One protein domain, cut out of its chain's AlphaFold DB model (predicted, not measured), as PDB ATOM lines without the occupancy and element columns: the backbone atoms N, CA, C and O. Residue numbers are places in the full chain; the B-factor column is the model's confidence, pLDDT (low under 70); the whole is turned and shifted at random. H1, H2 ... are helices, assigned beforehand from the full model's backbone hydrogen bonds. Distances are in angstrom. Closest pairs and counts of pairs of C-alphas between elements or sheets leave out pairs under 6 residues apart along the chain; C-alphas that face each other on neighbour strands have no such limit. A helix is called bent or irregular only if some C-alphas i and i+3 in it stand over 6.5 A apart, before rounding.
ATOM      1  N   PRO A 552     -18.024 -43.171  15.959       77.69
ATOM      2  CA  PRO A 552     -16.797 -43.524  16.665       77.69
ATOM      3  C   PRO A 552     -15.634 -42.597  16.315       77.69
ATOM      4  O   PRO A 552     -14.844 -42.258  17.186       77.69
ATOM      5  N   LEU A 553     -15.545 -42.122  15.067       86.31
ATOM      6  CA  LEU A 553     -14.481 -41.208  14.658       86.31
ATOM      7  C   LEU A 553     -14.584 -39.875  15.406       86.31
ATOM      8  O   LEU A 553     -13.575 -39.360  15.879       86.31
ATOM      9  N   ALA A 554     -15.795 -39.331  15.572       85.38
ATOM     10  CA  ALA A 554     -15.995 -38.123  16.371       85.38
ATOM     11  C   ALA A 554     -15.680 -38.348  17.857       85.38
ATOM     12  O   ALA A 554     -15.115 -37.455  18.489       85.38
ATOM     13  N   GLU A 555     -16.030 -39.508  18.416       84.31
ATOM     14  CA  GLU A 555     -15.713 -39.861  19.805       84.31
ATOM     15  C   GLU A 555     -14.203 -39.965  20.033       84.31
ATOM     16  O   GLU A 555     -13.692 -39.335  20.963       84.31
ATOM     17  N   ILE A 556     -13.482 -40.650  19.140       90.44
ATOM     18  CA  ILE A 556     -12.019 -40.743  19.191       90.44
ATOM     19  C   ILE A 556     -11.396 -39.346  19.071       90.44
ATOM     20  O   ILE A 556     -10.575 -38.976  19.906       90.44
ATOM     21  N   LEU A 557     -11.827 -38.518  18.108       91.31
ATOM     22  CA  LEU A 557     -11.328 -37.142  17.947       91.31
ATOM     23  C   LEU A 557     -11.597 -36.266  19.184       91.31
ATOM     24  O   LEU A 557     -10.743 -35.470  19.576       91.31
ATOM     25  N   CYS A 558     -12.763 -36.407  19.820       87.88
ATOM     26  CA  CYS A 558     -13.080 -35.690  21.058       87.88
ATOM     27  C   CYS A 558     -12.202 -36.160  22.216       87.88
ATOM     28  O   CYS A 558     -11.685 -35.332  22.960       87.88
ATOM     29  N   SER A 559     -12.005 -37.471  22.344       88.12
ATOM     30  CA  SER A 559     -11.155 -38.051  23.376       88.12
ATOM     31  C   SER A 559      -9.681 -37.655  23.188       88.12
ATOM     32  O   SER A 559      -8.981 -37.384  24.165       88.12
ATOM     33  N   PHE A 560      -9.230 -37.523  21.939       89.31
ATOM     34  CA  PHE A 560      -7.915 -36.987  21.580       89.31
ATOM     35  C   PHE A 560      -7.762 -35.528  22.017       89.31
ATOM     36  O   PHE A 560      -6.757 -35.158  22.630       89.31
ATOM     37  N   ALA A 561      -8.779 -34.696  21.759       88.00
ATOM     38  CA  ALA A 561      -8.824 -33.319  22.248       88.00
ATOM     39  C   ALA A 561      -8.743 -33.262  23.779       88.00
ATOM     40  O   ALA A 561      -7.902 -32.542  24.309       88.00
ATOM     41  N   SER A 562      -9.544 -34.061  24.486       87.38
ATOM     42  CA  SER A 562      -9.555 -34.086  25.951       87.38
ATOM     43  C   SER A 562      -8.189 -34.434  26.553       87.38
ATOM     44  O   SER A 562      -7.768 -33.815  27.532       87.38
ATOM     45  N   ALA A 563      -7.461 -35.385  25.965       87.88
ATOM     46  CA  ALA A 563      -6.112 -35.725  26.415       87.88
ATOM     47  C   ALA A 563      -5.098 -34.605  26.127       87.88
ATOM     48  O   ALA A 563      -4.275 -34.270  26.984       87.88
ATOM     49  N   ALA A 564      -5.188 -33.970  24.956       86.19
ATOM     50  CA  ALA A 564      -4.356 -32.822  24.604       86.19
ATOM     51  C   ALA A 564      -4.600 -31.620  25.537       86.19
ATOM     52  O   ALA A 564      -3.648 -30.979  25.986       86.19
ATOM     53  N   GLU A 565      -5.857 -31.342  25.883       84.38
ATOM     54  CA  GLU A 565      -6.241 -30.277  26.814       84.38
ATOM     55  C   GLU A 565      -5.702 -30.533  28.218       84.38
ATOM     56  O   GLU A 565      -5.129 -29.627  28.822       84.38
ATOM     57  N   THR A 566      -5.810 -31.769  28.708       82.25
ATOM     58  CA  THR A 566      -5.225 -32.178  29.991       82.25
ATOM     59  C   THR A 566      -3.707 -32.000  29.990       82.25
ATOM     60  O   THR A 566      -3.158 -31.366  30.891       82.25
ATOM     61  N   ALA A 567      -3.016 -32.478  28.950       80.12
ATOM     62  CA  ALA A 567      -1.565 -32.325  28.834       80.12
ATOM     63  C   ALA A 567      -1.138 -30.847  28.806       80.12
ATOM     64  O   ALA A 567      -0.156 -30.462  29.444       80.12
ATOM     65  N   PHE A 568      -1.879 -30.001  28.088       74.81
ATOM     66  CA  PHE A 568      -1.606 -28.569  28.009       74.81
ATOM     67  C   PHE A 568      -1.918 -27.834  29.322       74.81
ATOM     68  O   PHE A 568      -1.148 -26.971  29.751       74.81
ATOM     69  N   ALA A 569      -3.021 -28.180  29.988       73.38
ATOM     70  CA  ALA A 569      -3.397 -27.621  31.282       73.38
ATOM     71  C   ALA A 569      -2.369 -27.974  32.366       73.38
ATOM     72  O   ALA A 569      -1.982 -27.102  33.139       73.38
ATOM     73  N   GLU A 570      -1.852 -29.206  32.378       68.75
ATOM     74  CA  GLU A 570      -0.768 -29.572  33.294       68.75
ATOM     75  C   GLU A 570       0.540 -28.868  32.946       68.75
ATOM     76  O   GLU A 570       1.215 -28.384  33.846       68.75
ATOM     77  N   ARG A 571       0.896 -28.721  31.663       67.06
ATOM     78  CA  ARG A 571       2.083 -27.934  31.281       67.06
ATOM     79  C   ARG A 571       1.975 -26.474  31.698       67.06
ATOM     80  O   ARG A 571       2.967 -25.897  32.121       67.06
ATOM     81  N   THR A 572       0.796 -25.865  31.593       63.78
ATOM     82  CA  THR A 572       0.591 -24.474  32.028       63.78
ATOM     83  C   THR A 572       0.531 -24.354  33.552       63.78
ATOM     84  O   THR A 572       1.087 -23.402  34.094       63.78
ATOM     85  N   ARG A 573      -0.041 -25.335  34.266       62.22
ATOM     86  CA  ARG A 573      -0.023 -25.399  35.739       62.22
ATOM     87  C   ARG A 573       1.389 -25.640  36.287       62.22
ATOM     88  O   ARG A 573       1.807 -24.942  37.204       62.22
ATOM     89  N   VAL A 614     -10.969 -32.433  33.337       57.47
ATOM     90  CA  VAL A 614     -10.907 -32.183  31.893       57.47
ATOM     91  C   VAL A 614     -11.703 -30.921  31.557       57.47
ATOM     92  O   VAL A 614     -12.879 -30.805  31.900       57.47
ATOM     93  N   ALA A 615     -11.087 -29.966  30.865       60.59
ATOM     94  CA  ALA A 615     -11.833 -28.896  30.210       60.59
ATOM     95  C   ALA A 615     -12.172 -29.377  28.796       60.59
ATOM     96  O   ALA A 615     -11.262 -29.466  28.001       60.59
ATOM     97  N   GLU A 616     -13.431 -29.697  28.476       73.00
ATOM     98  CA  GLU A 616     -13.845 -30.221  27.154       73.00
ATOM     99  C   GLU A 616     -13.981 -29.125  26.069       73.00
ATOM    100  O   GLU A 616     -14.926 -29.125  25.273       73.00
ATOM    101  N   LYS A 617     -13.097 -28.119  26.050       80.25
ATOM    102  CA  LYS A 617     -13.292 -26.917  25.218       80.25
ATOM    103  C   LYS A 617     -13.064 -27.216  23.741       80.25
ATOM    104  O   LYS A 617     -13.877 -26.812  22.912       80.25
ATOM    105  N   GLU A 618     -12.000 -27.930  23.406       82.94
ATOM    106  CA  GLU A 618     -11.644 -28.312  22.042       82.94
ATOM    107  C   GLU A 618     -12.612 -29.366  21.494       82.94
ATOM    108  O   GLU A 618     -13.010 -29.290  20.330       82.94
ATOM    109  N   ALA A 619     -13.067 -30.299  22.335       82.62
ATOM    110  CA  ALA A 619     -14.118 -31.246  21.965       82.62
ATOM    111  C   ALA A 619     -15.451 -30.526  21.674       82.62
ATOM    112  O   ALA A 619     -16.093 -30.777  20.649       82.62
ATOM    113  N   ALA A 620     -15.863 -29.582  22.531       84.62
ATOM    114  CA  ALA A 620     -17.061 -28.772  22.311       84.62
ATOM    115  C   ALA A 620     -16.934 -27.861  21.078       84.62
ATOM    116  O   ALA A 620     -17.891 -27.730  20.309       84.62
ATOM    117  N   PHE A 621     -15.757 -27.272  20.854       84.75
ATOM    118  CA  PHE A 621     -15.458 -26.449  19.683       84.75
ATOM    119  C   PHE A 621     -15.627 -27.240  18.385       84.75
ATOM    120  O   PHE A 621     -16.333 -26.787  17.481       84.75
ATOM    121  N   LEU A 622     -15.044 -28.441  18.313       84.75
ATOM    122  CA  LEU A 622     -15.163 -29.312  17.148       84.75
ATOM    123  C   LEU A 622     -16.627 -29.709  16.897       84.75
ATOM    124  O   LEU A 622     -17.117 -29.581  15.775       84.75
ATOM    125  N   LYS A 623     -17.360 -30.098  17.952       85.50
ATOM    126  CA  LYS A 623     -18.797 -30.414  17.872       85.50
ATOM    127  C   LYS A 623     -19.629 -29.222  17.381       85.50
ATOM    128  O   LYS A 623     -20.533 -29.411  16.570       85.50
ATOM    129  N   SER A 624     -19.344 -28.004  17.849       84.25
ATOM    130  CA  SER A 624     -20.039 -26.786  17.398       84.25
ATOM    131  C   SER A 624     -19.748 -26.478  15.933       84.25
ATOM    132  O   SER A 624     -20.677 -26.262  15.157       84.25
ATOM    133  N   ALA A 625     -18.475 -26.525  15.528       84.88
ATOM    134  CA  ALA A 625     -18.066 -26.286  14.146       84.88
ATOM    135  C   ALA A 625     -18.727 -27.277  13.176       84.88
ATOM    136  O   ALA A 625     -19.180 -26.893  12.099       84.88
ATOM    137  N   LEU A 626     -18.834 -28.541  13.585       84.44
ATOM    138  CA  LEU A 626     -19.486 -29.578  12.799       84.44
ATOM    139  C   LEU A 626     -21.003 -29.348  12.673       84.44
ATOM    140  O   LEU A 626     -21.564 -29.542  11.598       84.44
ATOM    141  N   LYS A 627     -21.671 -28.882  13.740       82.50
ATOM    142  CA  LYS A 627     -23.094 -28.497  13.692       82.50
ATOM    143  C   LYS A 627     -23.339 -27.335  12.731       82.50
ATOM    144  O   LYS A 627     -24.263 -27.402  11.928       82.50
ATOM    145  N   GLU A 628     -22.509 -26.297  12.790       79.00
ATOM    146  CA  GLU A 628     -22.606 -25.130  11.901       79.00
ATOM    147  C   GLU A 628     -22.431 -25.523  10.424       79.00
ATOM    148  O   GLU A 628     -23.206 -25.083   9.575       79.00
ATOM    149  N   CYS A 629     -21.489 -26.426  10.134       80.69
ATOM    150  CA  CYS A 629     -21.243 -26.970   8.796       80.69
ATOM    151  C   CYS A 629     -22.479 -27.654   8.175       80.69
ATOM    152  O   CYS A 629     -22.701 -27.587   6.970       80.69
ATOM    153  N   VAL A 630     -23.326 -28.291   8.991       73.31
ATOM    154  CA  VAL A 630     -24.544 -28.972   8.516       73.31
ATOM    155  C   VAL A 630     -25.694 -27.994   8.240       73.31
ATOM    156  O   VAL A 630     -26.583 -28.301   7.436       73.31
ATOM    157  N   VAL A 631     -25.704 -26.834   8.901       75.75
ATOM    158  CA  VAL A 631     -26.768 -25.825   8.772       75.75
ATOM    159  C   VAL A 631     -26.577 -24.979   7.513       75.75
ATOM    160  O   VAL A 631     -27.556 -24.716   6.815       75.75
ATOM    161  N   ASP A 632     -25.337 -24.610   7.184       74.19
ATOM    162  CA  ASP A 632     -25.015 -23.729   6.055       74.19
ATOM    163  C   ASP A 632     -24.254 -24.472   4.940       74.19
ATOM    164  O   ASP A 632     -23.142 -24.952   5.143       74.19
ATOM    165  N   ALA A 633     -24.861 -24.602   3.756       64.94
ATOM    166  CA  ALA A 633     -24.468 -25.616   2.772       64.94
ATOM    167  C   ALA A 633     -23.086 -25.387   2.127       64.94
ATOM    168  O   ALA A 633     -22.285 -26.318   2.086       64.94
ATOM    169  N   SER A 634     -22.804 -24.183   1.615       65.44
ATOM    170  CA  SER A 634     -21.543 -23.897   0.905       65.44
ATOM    171  C   SER A 634     -20.504 -23.212   1.793       65.44
ATOM    172  O   SER A 634     -19.364 -23.660   1.841       65.44
ATOM    173  N   SER A 635     -20.888 -22.184   2.556       73.50
ATOM    174  CA  SER A 635     -19.984 -21.481   3.486       73.50
ATOM    175  C   SER A 635     -19.599 -22.329   4.701       73.50
ATOM    176  O   SER A 635     -18.537 -22.119   5.289       73.50
ATOM    177  N   GLY A 636     -20.429 -23.308   5.076       82.00
ATOM    178  CA  GLY A 636     -20.179 -24.172   6.229       82.00
ATOM    179  C   GLY A 636     -18.972 -25.096   6.059       82.00
ATOM    180  O   GLY A 636     -18.257 -25.338   7.032       82.00
ATOM    181  N   ILE A 637     -18.692 -25.563   4.836       86.88
ATOM    182  CA  ILE A 637     -17.568 -26.474   4.560       86.88
ATOM    183  C   ILE A 637     -16.225 -25.737   4.603       86.88
ATOM    184  O   ILE A 637     -15.280 -26.230   5.219       86.88
ATOM    185  N   ASP A 638     -16.146 -24.536   4.031       86.62
ATOM    186  CA  ASP A 638     -14.929 -23.717   4.090       86.62
ATOM    187  C   ASP A 638     -14.601 -23.328   5.540       86.62
ATOM    188  O   ASP A 638     -13.456 -23.430   5.992       86.62
ATOM    189  N   MET A 639     -15.630 -22.968   6.316       86.56
ATOM    190  CA  MET A 639     -15.491 -22.693   7.745       86.56
ATOM    191  C   MET A 639     -15.097 -23.940   8.546       86.56
ATOM    192  O   MET A 639     -14.295 -23.833   9.478       86.56
ATOM    193  N   TRP A 640     -15.608 -25.121   8.186       90.00
ATOM    194  CA  TRP A 640     -15.191 -26.390   8.785       90.00
ATOM    195  C   TRP A 640     -13.705 -26.662   8.554       90.00
ATOM    196  O   TRP A 640     -12.992 -26.959   9.512       90.00
ATOM    197  N   LEU A 641     -13.215 -26.521   7.320       90.12
ATOM    198  CA  LEU A 641     -11.802 -26.728   6.994       90.12
ATOM    199  C   LEU A 641     -10.899 -25.772   7.780       90.12
ATOM    200  O   LEU A 641      -9.925 -26.206   8.393       90.12
ATOM    201  N   LEU A 642     -11.265 -24.491   7.855       89.38
ATOM    202  CA  LEU A 642     -10.504 -23.500   8.615       89.38
ATOM    203  C   LEU A 642     -10.459 -23.831  10.118       89.38
ATOM    204  O   LEU A 642      -9.395 -23.804  10.743       89.38
ATOM    205  N   ARG A 643     -11.614 -24.153  10.714       87.88
ATOM    206  CA  ARG A 643     -11.712 -24.449  12.151       87.88
ATOM    207  C   ARG A 643     -11.044 -25.770  12.517       87.88
ATOM    208  O   ARG A 643     -10.350 -25.819  13.528       87.88
ATOM    209  N   SER A 644     -11.221 -26.808  11.706       90.38
ATOM    210  CA  SER A 644     -10.601 -28.121  11.920       90.38
ATOM    211  C   SER A 644      -9.080 -28.070  11.749       90.38
ATOM    212  O   SER A 644      -8.368 -28.663  12.556       90.38
ATOM    213  N   ALA A 645      -8.558 -27.282  10.802       88.56
ATOM    214  CA  ALA A 645      -7.121 -27.033  10.676       88.56
ATOM    215  C   ALA A 645      -6.550 -26.325  11.916       88.56
ATOM    216  O   ALA A 645      -5.534 -26.756  12.466       88.56
ATOM    217  N   SER A 646      -7.229 -25.278  12.399       87.19
ATOM    218  CA  SER A 646      -6.835 -24.565  13.621       87.19
ATOM    219  C   SER A 646      -6.886 -25.469  14.860       87.19
ATOM    220  O   SER A 646      -5.951 -25.479  15.659       87.19
ATOM    221  N   TRP A 647      -7.945 -26.269  14.995       90.00
ATOM    222  CA  TRP A 647      -8.092 -27.269  16.054       90.00
ATOM    223  C   TRP A 647      -6.952 -28.294  16.022       90.00
ATOM    224  O   TRP A 647      -6.270 -28.484  17.028       90.00
ATOM    225  N   LYS A 648      -6.664 -28.872  14.846       91.12
ATOM    226  CA  LYS A 648      -5.584 -29.851  14.641       91.12
ATOM    227  C   LYS A 648      -4.234 -29.281  15.078       91.12
ATOM    228  O   LYS A 648      -3.492 -29.941  15.801       91.12
ATOM    229  N   GLN A 649      -3.933 -28.042  14.685       87.69
ATOM    230  CA  GLN A 649      -2.699 -27.364  15.085       87.69
ATOM    231  C   GLN A 649      -2.588 -27.194  16.604       87.69
ATOM    232  O   GLN A 649      -1.528 -27.472  17.162       87.69
ATOM    233  N   ARG A 650      -3.662 -26.777  17.291       83.25
ATOM    234  CA  ARG A 650      -3.658 -26.623  18.758       83.25
ATOM    235  C   ARG A 650      -3.452 -27.958  19.473       83.25
ATOM    236  O   ARG A 650      -2.636 -28.038  20.390       83.25
ATOM    237  N   VAL A 651      -4.139 -29.003  19.015       85.44
ATOM    238  CA  VAL A 651      -4.036 -30.363  19.560       85.44
ATOM    239  C   VAL A 651      -2.621 -30.932  19.385       85.44
ATOM    240  O   VAL A 651      -2.019 -31.395  20.352       85.44
ATOM    241  N   LEU A 652      -2.037 -30.835  18.185       85.94
ATOM    242  CA  LEU A 652      -0.670 -31.309  17.925       85.94
ATOM    243  C   LEU A 652       0.394 -30.468  18.649       85.94
ATOM    244  O   LEU A 652       1.412 -31.003  19.082       85.94
ATOM    245  N   HIS A 653       0.158 -29.168  18.841       82.38
ATOM    246  CA  HIS A 653       1.038 -28.315  19.640       82.38
ATOM    247  C   HIS A 653       1.059 -28.739  21.119       82.38
ATOM    248  O   HIS A 653       2.121 -28.779  21.747       82.38
ATOM    249  N   ALA A 654      -0.096 -29.104  21.684       78.69
ATOM    250  CA  ALA A 654      -0.177 -29.614  23.050       78.69
ATOM    251  C   ALA A 654       0.614 -30.922  23.238       78.69
ATOM    252  O   ALA A 654       1.221 -31.123  24.289       78.69
ATOM    253  N   LEU A 655       0.697 -31.773  22.213       82.19
ATOM    254  CA  LEU A 655       1.407 -33.055  22.244       82.19
ATOM    255  C   LEU A 655       2.457 -33.140  21.127       82.19
ATOM    256  O   LEU A 655       2.383 -33.988  20.246       82.19
ATOM    257  N   SER A 656       3.484 -32.290  21.200       81.56
ATOM    258  CA  SER A 656       4.544 -32.170  20.180       81.56
ATOM    259  C   SER A 656       5.274 -33.473  19.809       81.56
ATOM    260  O   SER A 656       5.818 -33.575  18.713       81.56
ATOM    261  N   LEU A 657       5.265 -34.487  20.684       84.50
ATOM    262  CA  LEU A 657       5.830 -35.818  20.416       84.50
ATOM    263  C   LEU A 657       5.001 -36.654  19.422       84.50
ATOM    264  O   LEU A 657       5.486 -37.672  18.939       84.50
ATOM    265  N   LEU A 658       3.787 -36.210  19.093       85.44
ATOM    266  CA  LEU A 658       2.975 -36.736  17.992       85.44
ATOM    267  C   LEU A 658       3.324 -36.086  16.645       85.44
ATOM    268  O   LEU A 658       2.717 -36.425  15.636       85.44
ATOM    269  N   GLY A 659       4.273 -35.146  16.615       82.81
ATOM    270  CA  GLY A 659       4.766 -34.574  15.367       82.81
ATOM    271  C   GLY A 659       5.434 -35.635  14.490       82.81
ATOM    272  O   GLY A 659       6.121 -36.526  14.992       82.81
ATOM    273  N   ASP A 660       5.273 -35.504  13.174       79.06
ATOM    274  CA  ASP A 660       5.632 -36.534  12.188       79.06
ATOM    275  C   ASP A 660       7.100 -37.004  12.292       79.06
ATOM    276  O   ASP A 660       7.388 -38.189  12.148       79.06
ATOM    277  N   GLY A 661       8.034 -36.105  12.634       82.62
ATOM    278  CA  GLY A 661       9.458 -36.435  12.814       82.62
ATOM    279  C   GLY A 661       9.828 -37.120  14.140       82.62
ATOM    280  O   GLY A 661      10.940 -37.624  14.271       82.62
ATOM    281  N   LEU A 662       8.931 -37.136  15.132       87.25
ATOM    282  CA  LEU A 662       9.170 -37.694  16.476       87.25
ATOM    283  C   LEU A 662       8.266 -38.890  16.799       87.25
ATOM    284  O   LEU A 662       8.532 -39.623  17.753       87.25
ATOM    285  N   PHE A 663       7.230 -39.106  15.989       90.25
ATOM    286  CA  PHE A 663       6.192 -40.103  16.215       90.25
ATOM    287  C   PHE A 663       6.739 -41.526  16.387       90.25
ATOM    288  O   PHE A 663       6.426 -42.196  17.370       90.25
ATOM    289  N   ARG A 664       7.634 -41.967  15.490       90.12
ATOM    290  CA  ARG A 664       8.268 -43.293  15.583       90.12
ATOM    291  C   ARG A 664       9.036 -43.467  16.893       90.12
ATOM    292  O   ARG A 664       8.906 -44.488  17.563       90.12
ATOM    293  N   THR A 665       9.818 -42.459  17.274       89.50
ATOM    294  CA  THR A 665      10.593 -42.463  18.520       89.50
ATOM    295  C   THR A 665       9.671 -42.533  19.736       89.50
ATOM    296  O   THR A 665       9.959 -43.267  20.678       89.50
ATOM    297  N   ALA A 666       8.541 -41.820  19.708       91.25
ATOM    298  CA  ALA A 666       7.534 -41.886  20.759       91.25
ATOM    299  C   ALA A 666       6.904 -43.284  20.866       91.25
ATOM    300  O   ALA A 666       6.830 -43.811  21.975       91.25
ATOM    301  N   LEU A 667       6.524 -43.903  19.740       92.19
ATOM    302  CA  LEU A 667       5.981 -45.265  19.698       92.19
ATOM    303  C   LEU A 667       6.957 -46.287  20.279       92.19
ATOM    304  O   LEU A 667       6.583 -47.040  21.171       92.19
ATOM    305  N   ILE A 668       8.212 -46.283  19.825       90.19
ATOM    306  CA  ILE A 668       9.234 -47.233  20.295       90.19
ATOM    307  C   ILE A 668       9.516 -47.033  21.778       90.19
ATOM    308  O   ILE A 668       9.586 -48.004  22.524       90.19
ATOM    309  N   ARG A 669       9.634 -45.776  22.224       88.81
ATOM    310  CA  ARG A 669       9.842 -45.467  23.640       88.81
ATOM    311  C   ARG A 669       8.691 -45.992  24.495       88.81
ATOM    312  O   ARG A 669       8.950 -46.600  25.524       88.81
ATOM    313  N   MET A 670       7.445 -45.749  24.087       91.81
ATOM    314  CA  MET A 670       6.278 -46.224  24.831       91.81
ATOM    315  C   MET A 670       6.170 -47.744  24.802       91.81
ATOM    316  O   MET A 670       5.911 -48.348  25.833       91.81
ATOM    317  N   LEU A 671       6.430 -48.367  23.655       90.12
ATOM    318  CA  LEU A 671       6.409 -49.816  23.517       90.12
ATOM    319  C   LEU A 671       7.472 -50.471  24.404       90.12
ATOM    320  O   LEU A 671       7.146 -51.409  25.117       90.12
ATOM    321  N   GLY A 672       8.678 -49.898  24.479       87.12
ATOM    322  CA  GLY A 672       9.753 -50.358  25.363       87.12
ATOM    323  C   GLY A 672       9.432 -50.306  26.863       87.12
ATOM    324  O   GLY A 672      10.051 -51.033  27.634       87.12
ATOM    325  N   LEU A 673       8.460 -49.488  27.293       87.69
ATOM    326  CA  LEU A 673       7.986 -49.474  28.686       87.69
ATOM    327  C   LEU A 673       7.091 -50.676  29.015       87.69
ATOM    328  O   LEU A 673       7.050 -51.104  30.165       87.69
ATOM    329  N   PHE A 674       6.368 -51.203  28.024       86.31
ATOM    330  CA  PHE A 674       5.480 -52.354  28.196       86.31
ATOM    331  C   PHE A 674       6.126 -53.675  27.766       86.31
ATOM    332  O   PHE A 674       5.779 -54.724  28.306       86.31
ATOM    333  N   ASP A 675       7.051 -53.626  26.809       81.62
ATOM    334  CA  ASP A 675       7.831 -54.760  26.334       81.62
ATOM    335  C   ASP A 675       9.279 -54.327  26.020       81.62
ATOM    336  O   ASP A 675       9.557 -53.789  24.942       81.62
ATOM    337  N   PRO A 676      10.228 -54.554  26.948       74.31
ATOM    338  CA  PRO A 676      11.626 -54.166  26.770       74.31
ATOM    339  C   PRO A 676      12.364 -55.020  25.728       74.31
ATOM    340  O   PRO A 676      13.495 -54.690  25.368       74.31
ATOM    341  N   HIS A 677      11.760 -56.113  25.251       69.94
ATOM    342  CA  HIS A 677      12.359 -57.047  24.298       69.94
ATOM    343  C   HIS A 677      11.797 -56.899  22.879       69.94
ATOM    344  O   HIS A 677      12.080 -57.732  22.021       69.94
ATOM    345  N   VAL A 678      11.015 -55.851  22.610       70.12
ATOM    346  CA  VAL A 678      10.467 -55.618  21.274       70.12
ATOM    347  C   VAL A 678      11.569 -55.348  20.242       70.12
ATOM    348  O   VAL A 678      12.303 -54.359  20.313       70.12
ATOM    349  N   ASP A 679      11.596 -56.182  19.201       64.81
ATOM    350  CA  ASP A 679      12.383 -55.956  17.990       64.81
ATOM    351  C   ASP A 679      11.725 -54.868  17.120       64.81
ATOM    352  O   ASP A 679      10.871 -55.138  16.268       64.81
ATOM    353  N   ALA A 680      12.114 -53.609  17.335       70.06
ATOM    354  CA  ALA A 680      11.713 -52.467  16.509       70.06
ATOM    355  C   ALA A 680      12.790 -52.133  15.458       70.06
ATOM    356  O   ALA A 680      13.488 -51.119  15.558       70.06
ATOM    357  N   TYR A 681      12.934 -52.982  14.436       76.31
ATOM    358  CA  TYR A 681      13.879 -52.730  13.338       76.31
ATOM    359  C   TYR A 681      13.561 -51.410  12.607       76.31
ATOM    360  O   TYR A 681      12.411 -50.960  12.563       76.31
ATOM    361  N   GLU A 682      14.581 -50.755  12.039       70.75
ATOM    362  CA  GLU A 682      14.467 -49.394  11.477       70.75
ATOM    363  C   GLU A 682      13.359 -49.243  10.420       70.75
ATOM    364  O   GLU A 682      12.716 -48.199  10.362       70.75
ATOM    365  N   GLY A 683      13.071 -50.300   9.655       74.88
ATOM    366  CA  GLY A 683      12.058 -50.310   8.595       74.88
ATOM    367  C   GLY A 683      10.640 -50.740   9.000       74.88
ATOM    368  O   GLY A 683       9.823 -50.956   8.110       74.88
ATOM    369  N   ALA A 684      10.335 -50.930  10.289       79.94
ATOM    370  CA  ALA A 684       9.000 -51.362  10.714       79.94
ATOM    371  C   ALA A 684       7.928 -50.287  10.405       79.94
ATOM    372  O   ALA A 684       8.099 -49.138  10.832       79.94
ATOM    373  N   PRO A 685       6.815 -50.622   9.715       84.56
ATOM    374  CA  PRO A 685       5.718 -49.685   9.469       84.56
ATOM    375  C   PRO A 685       5.110 -49.145  10.769       84.56
ATOM    376  O   PRO A 685       4.937 -49.883  11.740       84.56
ATOM    377  N   HIS A 686       4.712 -47.869  10.781       88.31
ATOM    378  CA  HIS A 686       4.132 -47.233  11.971       88.31
ATOM    379  C   HIS A 686       2.888 -47.951  12.489       88.31
ATOM    380  O   HIS A 686       2.786 -48.176  13.689       88.31
ATOM    381  N   LEU A 687       2.012 -48.400  11.588       89.31
ATOM    382  CA  LEU A 687       0.826 -49.183  11.933       89.31
ATOM    383  C   LEU A 687       1.165 -50.428  12.774       89.31
ATOM    384  O   LEU A 687       0.407 -50.786  13.668       89.31
ATOM    385  N   TRP A 688       2.294 -51.092  12.507       88.19
ATOM    386  CA  TRP A 688       2.691 -52.304  13.232       88.19
ATOM    387  C   TRP A 688       3.130 -51.957  14.657       88.19
ATOM    388  O   TRP A 688       2.709 -52.597  15.618       88.19
ATOM    389  N   LEU A 689       3.917 -50.888  14.808       89.69
ATOM    390  CA  LEU A 689       4.324 -50.373  16.118       89.69
ATOM    391  C   LEU A 689       3.119 -49.873  16.933       89.69
ATOM    392  O   LEU A 689       3.029 -50.161  18.124       89.69
ATOM    393  N   GLU A 690       2.189 -49.166  16.287       92.44
ATOM    394  CA  GLU A 690       0.915 -48.721  16.865       92.44
ATOM    395  C   GLU A 690       0.081 -49.910  17.360       92.44
ATOM    396  O   GLU A 690      -0.335 -49.918  18.517       92.44
ATOM    397  N   ALA A 691      -0.115 -50.937  16.526       90.50
ATOM    398  CA  ALA A 691      -0.902 -52.121  16.867       90.50
ATOM    399  C   ALA A 691      -0.301 -52.894  18.046       90.50
ATOM    400  O   ALA A 691      -1.015 -53.266  18.978       90.50
ATOM    401  N   ARG A 692       1.022 -53.106  18.033       89.12
ATOM    402  CA  ARG A 692       1.736 -53.759  19.137       89.12
ATOM    403  C   ARG A 692       1.581 -52.959  20.427       89.12
ATOM    404  O   ARG A 692       1.164 -53.523  21.435       89.12
ATOM    405  N   LEU A 693       1.837 -51.647  20.392       92.12
ATOM    406  CA  LEU A 693       1.662 -50.773  21.555       92.12
ATOM    407  C   LEU A 693       0.230 -50.832  22.090       92.12
ATOM    408  O   LEU A 693       0.035 -51.083  23.278       92.12
ATOM    409  N   TYR A 694      -0.762 -50.672  21.215       91.44
ATOM    410  CA  TYR A 694      -2.172 -50.765  21.574       91.44
ATOM    411  C   TYR A 694      -2.496 -52.109  22.233       91.44
ATOM    412  O   TYR A 694      -3.217 -52.153  23.233       91.44
ATOM    413  N   ALA A 695      -1.894 -53.199  21.746       88.06
ATOM    414  CA  ALA A 695      -2.126 -54.520  22.296       88.06
ATOM    415  C   ALA A 695      -1.607 -54.713  23.716       88.06
ATOM    416  O   ALA A 695      -2.333 -55.207  24.586       88.06
ATOM    417  N   HIS A 696      -0.375 -54.274  23.970       87.62
ATOM    418  CA  HIS A 696       0.200 -54.316  25.308       87.62
ATOM    419  C   HIS A 696      -0.548 -53.395  26.279       87.62
ATOM    420  O   HIS A 696      -0.835 -53.803  27.407       87.62
ATOM    421  N   VAL A 697      -0.922 -52.191  25.836       90.06
ATOM    422  CA  VAL A 697      -1.657 -51.223  26.661       90.06
ATOM    423  C   VAL A 697      -3.038 -51.751  27.028       90.06
ATOM    424  O   VAL A 697      -3.372 -51.775  28.210       90.06
ATOM    425  N   ARG A 698      -3.837 -52.233  26.064       86.06
ATOM    426  CA  ARG A 698      -5.175 -52.771  26.371       86.06
ATOM    427  C   ARG A 698      -5.116 -53.956  27.314       86.06
ATOM    428  O   ARG A 698      -5.905 -54.016  28.249       86.06
ATOM    429  N   ARG A 699      -4.173 -54.875  27.094       82.31
ATOM    430  CA  ARG A 699      -3.943 -56.003  27.999       82.31
ATOM    431  C   ARG A 699      -3.649 -55.512  29.420       82.31
ATOM    432  O   ARG A 699      -4.220 -56.038  30.368       82.31
ATOM    433  N   HIS A 700      -2.772 -54.518  29.566       85.88
ATOM    434  CA  HIS A 700      -2.433 -53.950  30.869       85.88
ATOM    435  C   HIS A 700      -3.650 -53.306  31.546       85.88
ATOM    436  O   HIS A 700      -3.928 -53.593  32.705       85.88
ATOM    437  N   VAL A 701      -4.411 -52.494  30.809       84.75
ATOM    438  CA  VAL A 701      -5.624 -51.831  31.312       84.75
ATOM    439  C   VAL A 701      -6.685 -52.853  31.735       84.75
ATOM    440  O   VAL A 701      -7.231 -52.741  32.828       84.75
ATOM    441  N   ALA A 702      -6.925 -53.888  30.927       76.75
ATOM    442  CA  ALA A 702      -7.895 -54.943  31.231       76.75
ATOM    443  C   ALA A 702      -7.541 -55.749  32.494       76.75
ATOM    444  O   ALA A 702      -8.430 -56.261  33.162       76.75
ATOM    445  N   LEU A 703      -6.254 -55.856  32.841       75.69
ATOM    446  CA  LEU A 703      -5.814 -56.511  34.077       75.69
ATOM    447  C   LEU A 703      -6.012 -55.644  35.329       75.69
ATOM    448  O   LEU A 703      -6.085 -56.186  36.429       75.69
ATOM    449  N   GLN A 704      -6.064 -54.318  35.180       78.19
ATOM    450  CA  GLN A 704      -6.185 -53.375  36.300       78.19
ATOM    451  C   GLN A 704      -7.632 -52.929  36.547       78.19
ATOM    452  O   GLN A 704      -7.988 -52.610  37.681       78.19
ATOM    453  N   ILE A 705      -8.476 -52.914  35.510       73.75
ATOM    454  CA  ILE A 705      -9.869 -52.469  35.602       73.75
ATOM    455  C   ILE A 705     -10.793 -53.700  35.682       73.75
ATOM    456  O   ILE A 705     -10.919 -54.423  34.699       73.75
ATOM    457  N   PRO A 706     -11.476 -53.953  36.818       54.31
ATOM    458  CA  PRO A 706     -12.240 -55.185  37.065       54.31
ATOM    459  C   PRO A 706     -13.580 -55.303  36.307       54.31
ATOM    460  O   PRO A 706     -14.390 -56.173  36.632       54.31
ATOM    461  N   SER A 707     -13.867 -54.438  35.329       52.31
ATOM    462  CA  SER A 707     -15.076 -54.553  34.506       52.31
ATOM    463  C   SER A 707     -14.876 -55.577  33.385       52.31
ATOM    464  O   SER A 707     -13.775 -55.746  32.864       52.31
ATOM    465  N   SER A 708     -15.953 -56.273  33.004       49.97
ATOM    466  CA  SER A 708     -15.997 -57.203  31.868       49.97
ATOM    467  C   SER A 708     -15.858 -56.433  30.554       49.97
ATOM    468  O   SER A 708     -16.829 -56.188  29.839       49.97
ATOM    469  N   PHE A 709     -14.647 -55.970  30.293       54.00
ATOM    470  CA  PHE A 709     -14.270 -55.236  29.109       54.00
ATOM    471  C   PHE A 709     -14.443 -56.129  27.886       54.00
ATOM    472  O   PHE A 709     -13.790 -57.167  27.774       54.00
ATOM    473  N   ASN A 710     -15.318 -55.735  26.965       58.69
ATOM    474  CA  ASN A 710     -15.366 -56.378  25.665       58.69
ATOM    475  C   ASN A 710     -14.176 -55.870  24.841       58.69
ATOM    476  O   ASN A 710     -14.116 -54.695  24.470       58.69
ATOM    477  N   ALA A 711     -13.211 -56.745  24.556       56.75
ATOM    478  CA  ALA A 711     -12.011 -56.372  23.813       56.75
ATOM    479  C   ALA A 711     -12.301 -55.932  22.360       56.75
ATOM    480  O   ALA A 711     -11.419 -55.359  21.722       56.75
ATOM    481  N   SER A 712     -13.531 -56.115  21.856       58.62
ATOM    482  CA  SER A 712     -13.962 -55.586  20.557       58.62
ATOM    483  C   SER A 712     -14.379 -54.107  20.567       58.62
ATOM    484  O   SER A 712     -14.501 -53.516  19.499       58.62
ATOM    485  N   GLU A 713     -14.651 -53.501  21.727       72.19
ATOM    486  CA  GLU A 713     -15.040 -52.080  21.817       72.19
ATOM    487  C   GLU A 713     -13.821 -51.161  21.693       72.19
ATOM    488  O   GLU A 713     -12.700 -51.608  21.903       72.19
ATOM    489  N   LEU A 714     -13.990 -49.878  21.372       76.31
ATOM    490  CA  LEU A 714     -12.882 -48.914  21.419       76.31
ATOM    491  C   LEU A 714     -12.476 -48.652  22.877       76.31
ATOM    492  O   LEU A 714     -13.334 -48.558  23.757       76.31
ATOM    493  N   LEU A 715     -11.181 -48.473  23.144       81.38
ATOM    494  CA  LEU A 715     -10.668 -48.163  24.480       81.38
ATOM    495  C   LEU A 715     -11.317 -46.886  25.021       81.38
ATOM    496  O   LEU A 715     -11.754 -46.862  26.168       81.38
ATOM    497  N   CYS A 716     -11.449 -45.854  24.182       80.56
ATOM    498  CA  CYS A 716     -12.066 -44.587  24.573       80.56
ATOM    499  C   CYS A 716     -13.585 -44.662  24.802       80.56
ATOM    500  O   CYS A 716     -14.142 -43.742  25.398       80.56
ATOM    501  N   ALA A 717     -14.256 -45.716  24.323       78.69
ATOM    502  CA  ALA A 717     -15.683 -45.941  24.558       78.69
ATOM    503  C   ALA A 717     -15.935 -46.692  25.876       78.69
ATOM    504  O   ALA A 717     -16.953 -46.472  26.527       78.69
ATOM    505  N   ALA A 718     -14.995 -47.550  26.277       77.38
ATOM    506  CA  ALA A 718     -15.143 -48.431  27.431       77.38
ATOM    507  C   ALA A 718     -14.407 -47.947  28.696       77.38
ATOM    508  O   ALA A 718     -14.755 -48.365  29.798       77.38
ATOM    509  N   VAL A 719     -13.396 -47.079  28.563       82.31
ATOM    510  CA  VAL A 719     -12.556 -46.609  29.675       82.31
ATOM    511  C   VAL A 719     -12.486 -45.085  29.664       82.31
ATOM    512  O   VAL A 719     -12.214 -44.472  28.630       82.31
ATOM    513  N   THR A 720     -12.717 -44.453  30.819       84.44
ATOM    514  CA  THR A 720     -12.551 -43.000  30.936       84.44
ATOM    515  C   THR A 720     -11.068 -42.626  30.977       84.44
ATOM    516  O   THR A 720     -10.223 -43.411  31.403       84.44
ATOM    517  N   LEU A 721     -10.725 -41.397  30.580       85.19
ATOM    518  CA  LEU A 721      -9.336 -40.918  30.627       85.19
ATOM    519  C   LEU A 721      -8.737 -40.979  32.049       85.19
ATOM    520  O   LEU A 721      -7.536 -41.193  32.204       85.19
ATOM    521  N   SER A 722      -9.569 -40.802  33.080       83.50
ATOM    522  CA  SER A 722      -9.160 -40.912  34.483       83.50
ATOM    523  C   SER A 722      -8.846 -42.354  34.875       83.50
ATOM    524  O   SER A 722      -7.771 -42.598  35.413       83.50
ATOM    525  N   ASP A 723      -9.716 -43.307  34.536       85.12
ATOM    526  CA  ASP A 723      -9.482 -44.729  34.828       85.12
ATOM    527  C   ASP A 723      -8.263 -45.254  34.061       85.12
ATOM    528  O   ASP A 723      -7.453 -46.012  34.593       85.12
ATOM    529  N   PHE A 724      -8.085 -44.800  32.815       88.62
ATOM    530  CA  PHE A 724      -6.890 -45.102  32.039       88.62
ATOM    531  C   PHE A 724      -5.632 -44.592  32.739       88.62
ATOM    532  O   PHE A 724      -4.661 -45.338  32.861       88.62
ATOM    533  N   TYR A 725      -5.652 -43.344  33.220       86.38
ATOM    534  CA  TYR A 725      -4.535 -42.777  33.963       86.38
ATOM    535  C   TYR A 725      -4.205 -43.612  35.199       86.38
ATOM    536  O   TYR A 725      -3.047 -43.979  35.371       86.38
ATOM    537  N   GLU A 726      -5.201 -43.971  36.007       83.69
ATOM    538  CA  GLU A 726      -4.996 -44.810  37.192       83.69
ATOM    539  C   GLU A 726      -4.412 -46.184  36.838       83.69
ATOM    540  O   GLU A 726      -3.515 -46.663  37.534       83.69
ATOM    541  N   ALA A 727      -4.838 -46.777  35.719       85.75
ATOM    542  CA  ALA A 727      -4.355 -48.078  35.273       85.75
ATOM    543  C   ALA A 727      -2.889 -48.065  34.802       85.75
ATOM    544  O   ALA A 727      -2.163 -49.015  35.084       85.75
ATOM    545  N   VAL A 728      -2.430 -47.026  34.086       88.56
ATOM    546  CA  VAL A 728      -1.081 -47.017  33.466       88.56
ATOM    547  C   VAL A 728      -0.059 -46.127  34.172       88.56
ATOM    548  O   VAL A 728       1.139 -46.256  33.923       88.56
ATOM    549  N   ALA A 729      -0.487 -45.233  35.067       83.88
ATOM    550  CA  ALA A 729       0.391 -44.303  35.781       83.88
ATOM    551  C   ALA A 729       1.559 -45.008  36.497       83.88
ATOM    552  O   ALA A 729       2.690 -44.515  36.476       83.88
ATOM    553  N   GLY A 730       1.306 -46.187  37.076       76.44
ATOM    554  CA  GLY A 730       2.320 -46.992  37.764       76.44
ATOM    555  C   GLY A 730       3.477 -47.447  36.865       76.44
ATOM    556  O   GLY A 730       4.615 -47.525  37.331       76.44
ATOM    557  N   VAL A 731       3.226 -47.664  35.566       83.06
ATOM    558  CA  VAL A 731       4.261 -48.047  34.588       83.06
ATOM    559  C   VAL A 731       5.304 -46.937  34.473       83.06
ATOM    560  O   VAL A 731       6.503 -47.184  34.597       83.06
ATOM    561  N   PHE A 732       4.853 -45.690  34.342       81.56
ATOM    562  CA  PHE A 732       5.738 -44.530  34.233       81.56
ATOM    563  C   PHE A 732       6.443 -44.193  35.549       81.56
ATOM    564  O   PHE A 732       7.596 -43.769  35.528       81.56
ATOM    565  N   ALA A 733       5.787 -44.420  36.692       72.00
ATOM    566  CA  ALA A 733       6.410 -44.244  38.004       72.00
ATOM    567  C   ALA A 733       7.587 -45.213  38.219       72.00
ATOM    568  O   ALA A 733       8.621 -44.813  38.746       72.00
ATOM    569  N   SER A 734       7.456 -46.468  37.775       69.38
ATOM    570  CA  SER A 734       8.497 -47.496  37.935       69.38
ATOM    571  C   SER A 734       9.751 -47.262  37.082       69.38
ATOM    572  O   SER A 734      10.841 -47.689  37.455       69.38
ATOM    573  N   ALA A 735       9.608 -46.553  35.959       66.06
ATOM    574  CA  ALA A 735      10.710 -46.201  35.067       66.06
ATOM    575  C   ALA A 735      11.451 -44.917  35.495       66.06
ATOM    576  O   ALA A 735      12.517 -44.612  34.952       66.06
ATOM    577  N   ALA A 736      10.907 -44.151  36.449       61.16
ATOM    578  CA  ALA A 736      11.539 -42.937  36.948       61.16
ATOM    579  C   ALA A 736      12.695 -43.278  37.914       61.16
ATOM    580  O   ALA A 736      12.557 -44.164  38.759       61.16
ATOM    581  N   PRO A 737      13.846 -42.583  37.836       53.28
ATOM    582  CA  PRO A 737      14.951 -42.821  38.755       53.28
ATOM    583  C   PRO A 737      14.518 -42.565  40.207       53.28
ATOM    584  O   PRO A 737      13.998 -41.499  40.538       53.28
ATOM    585  N   PRO A 745       3.334 -39.473  38.718       59.88
ATOM    586  CA  PRO A 745       3.774 -39.986  37.418       59.88
ATOM    587  C   PRO A 745       3.394 -39.014  36.292       59.88
ATOM    588  O   PRO A 745       2.320 -38.402  36.333       59.88
ATOM    589  N   PRO A 746       4.266 -38.827  35.291       73.56
ATOM    590  CA  PRO A 746       4.213 -37.642  34.457       73.56
ATOM    591  C   PRO A 746       3.002 -37.708  33.510       73.56
ATOM    592  O   PRO A 746       2.896 -38.539  32.608       73.56
ATOM    593  N   VAL A 747       2.030 -36.829  33.777       79.19
ATOM    594  CA  VAL A 747       0.712 -36.804  33.118       79.19
ATOM    595  C   VAL A 747       0.846 -36.673  31.600       79.19
ATOM    596  O   VAL A 747       0.083 -37.286  30.858       79.19
ATOM    597  N   SER A 748       1.846 -35.931  31.116       79.94
ATOM    598  CA  SER A 748       2.119 -35.771  29.686       79.94
ATOM    599  C   SER A 748       2.394 -37.084  28.958       79.94
ATOM    600  O   SER A 748       1.950 -37.245  27.824       79.94
ATOM    601  N   GLU A 749       3.115 -38.013  29.578       86.56
ATOM    602  CA  GLU A 749       3.461 -39.307  29.000       86.56
ATOM    603  C   GLU A 749       2.231 -40.202  28.916       86.56
ATOM    604  O   GLU A 749       2.034 -40.868  27.900       86.56
ATOM    605  N   VAL A 750       1.370 -40.155  29.933       89.44
ATOM    606  CA  VAL A 750       0.106 -40.894  29.936       89.44
ATOM    607  C   VAL A 750      -0.850 -40.352  28.871       89.44
ATOM    608  O   VAL A 750      -1.427 -41.130  28.116       89.44
ATOM    609  N   MET A 751      -0.978 -39.025  28.745       89.56
ATOM    610  CA  MET A 751      -1.802 -38.411  27.691       89.56
ATOM    611  C   MET A 751      -1.245 -38.704  26.293       89.56
ATOM    612  O   MET A 751      -2.004 -38.950  25.360       89.56
ATOM    613  N   LEU A 752       0.082 -38.723  26.143       91.69
ATOM    614  CA  LEU A 752       0.721 -39.139  24.900       91.69
ATOM    615  C   LEU A 752       0.393 -40.601  24.573       91.69
ATOM    616  O   LEU A 752       0.010 -40.880  23.443       91.69
ATOM    617  N   LEU A 753       0.510 -41.517  25.540       94.31
ATOM    618  CA  LEU A 753       0.171 -42.933  25.359       94.31
ATOM    619  C   LEU A 753      -1.289 -43.117  24.924       94.31
ATOM    620  O   LEU A 753      -1.558 -43.882  23.999       94.31
ATOM    621  N   TRP A 754      -2.209 -42.382  25.553       93.19
ATOM    622  CA  TRP A 754      -3.624 -42.364  25.181       93.19
ATOM    623  C   TRP A 754      -3.820 -41.948  23.718       93.19
ATOM    624  O   TRP A 754      -4.445 -42.673  22.948       93.19
ATOM    625  N   CYS A 755      -3.208 -40.841  23.290       93.69
ATOM    626  CA  CYS A 755      -3.311 -40.384  21.902       93.69
ATOM    627  C   CYS A 755      -2.635 -41.334  20.897       93.69
ATOM    628  O   CYS A 755      -3.141 -41.499  19.789       93.69
ATOM    629  N   LEU A 756      -1.528 -41.993  21.262       94.88
ATOM    630  CA  LEU A 756      -0.900 -43.023  20.420       94.88
ATOM    631  C   LEU A 756      -1.836 -44.222  20.207       94.88
ATOM    632  O   LEU A 756      -1.935 -44.727  19.091       94.88
ATOM    633  N   CYS A 757      -2.557 -44.642  21.252       94.00
ATOM    634  CA  CYS A 757      -3.585 -45.680  21.142       94.00
ATOM    635  C   CYS A 757      -4.713 -45.251  20.194       94.00
ATOM    636  O   CYS A 757      -5.151 -46.028  19.350       94.00
ATOM    637  N   GLN A 758      -5.132 -43.990  20.269       93.06
ATOM    638  CA  GLN A 758      -6.173 -43.449  19.397       93.06
ATOM    639  C   GLN A 758      -5.752 -43.313  17.934       93.06
ATOM    640  O   GLN A 758      -6.605 -43.405  17.056       93.06
ATOM    641  N   CYS A 759      -4.464 -43.115  17.634       94.38
ATOM    642  CA  CYS A 759      -3.983 -43.178  16.250       94.38
ATOM    643  C   CYS A 759      -4.301 -44.545  15.625       94.38
ATOM    644  O   CYS A 759      -4.818 -44.599  14.510       94.38
ATOM    645  N   PHE A 760      -4.079 -45.633  16.365       93.00
ATOM    646  CA  PHE A 760      -4.443 -46.969  15.901       93.00
ATOM    647  C   PHE A 760      -5.963 -47.118  15.723       93.00
ATOM    648  O   PHE A 760      -6.423 -47.561  14.671       93.00
ATOM    649  N   GLU A 761      -6.748 -46.677  16.712       90.88
ATOM    650  CA  GLU A 761      -8.218 -46.722  16.660       90.88
ATOM    651  C   GLU A 761      -8.793 -45.928  15.481       90.88
ATOM    652  O   GLU A 761      -9.721 -46.392  14.825       90.88
ATOM    653  N   LEU A 762      -8.217 -44.768  15.145       92.56
ATOM    654  CA  LEU A 762      -8.621 -43.997  13.967       92.56
ATOM    655  C   LEU A 762      -8.397 -44.783  12.674       92.56
ATOM    656  O   LEU A 762      -9.268 -44.767  11.807       92.56
ATOM    657  N   ARG A 763      -7.263 -45.480  12.520       91.12
ATOM    658  CA  ARG A 763      -7.009 -46.300  11.320       91.12
ATOM    659  C   ARG A 763      -7.965 -47.482  11.233       91.12
ATOM    660  O   ARG A 763      -8.451 -47.782  10.144       91.12
ATOM    661  N   GLN A 764      -8.239 -48.127  12.365       87.19
ATOM    662  CA  GLN A 764      -9.196 -49.225  12.440       87.19
ATOM    663  C   GLN A 764     -10.614 -48.747  12.087       87.19
ATOM    664  O   GLN A 764     -11.289 -49.344  11.257       87.19
ATOM    665  N   GLU A 765     -11.063 -47.618  12.629       86.31
ATOM    666  CA  GLU A 765     -12.396 -47.092  12.320       86.31
ATOM    667  C   GLU A 765     -12.505 -46.556  10.884       86.31
ATOM    668  O   GLU A 765     -13.535 -46.741  10.232       86.31
TER     669      GLU A 765
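What this domain is: This is residues 552 to 573, 614 to 737 and 745 to 765 of the 970 residues of an uncharacterized protein of Leptomonas seymouri (UniProt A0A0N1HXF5). Two long helices, H1 and H8, run opposite ways side by side through the core; the helical hairpin of H2 and H3 packs on H1 by one end and reaches away as an arm, while H5 and H7 pack on H8 at the other side, with H4 on both of them. The 167 printed residues hold eight named helices, H1 to H8 in chain order, and no named strand: all helix. The whole is compact, with a radius of gyration of the C-alphas of 16.7 A and spans of 53 by 38 by 36 A.

Where its parts are: H1, residues 552 to 573, is 31.2 A long and begins at C-alpha 552 (-16.797, -43.524, 16.665). H2 is residues 617 to 631 and H3 635 to 654, 29.0 A. H4 is residues 663 to 674, H5 686 to 704, 27.1 A, and H6 715 to 718. H7, residues 721 to 735, is irregular: C-alphas 727 and 730 are 7.2 A apart. H8, residues 747 to 765, 26.6 A, ends at C-alpha 765 (-12.396, -47.092, 12.320).

How they stand to each other: H1, the hub, touches H8 at a shallow tilt of 14 degrees, closest C-alphas Ala 567 and Ser 748, 5.1 A. H1 touches H3 with residues 560 to 568 alone, closest C-alphas Phe 568 and Ala 654, 5.3 A, and H6, closest Ile 556 and Cys 716, 6.6 A. H5 touches H8 at a steep tilt of 64 degrees, closest C-alphas Tyr 694 and Cys 757, 5.3 A. H7 is about perpendicular to H5 and H4, at 80 and 78 degrees. Every O i to N i+4 pair is within hydrogen-bond range in H1, H2, H3 and H5; H4 has 7 of 8, H7 8 of 11, H8 14 of 15, and H6 is too short for one.

The domain as a whole: The C-alphas farthest apart, Ala 633 and Pro 737, are 56.1 A apart. Residues 574 to 613 and 738 to 744 are not printed, with C-alpha gaps of 13.4 A and 11.6 A. The link from H4 to H5 is long. Mean pLDDT of the printed part is 81.5; residues under 70 include 706 to 712.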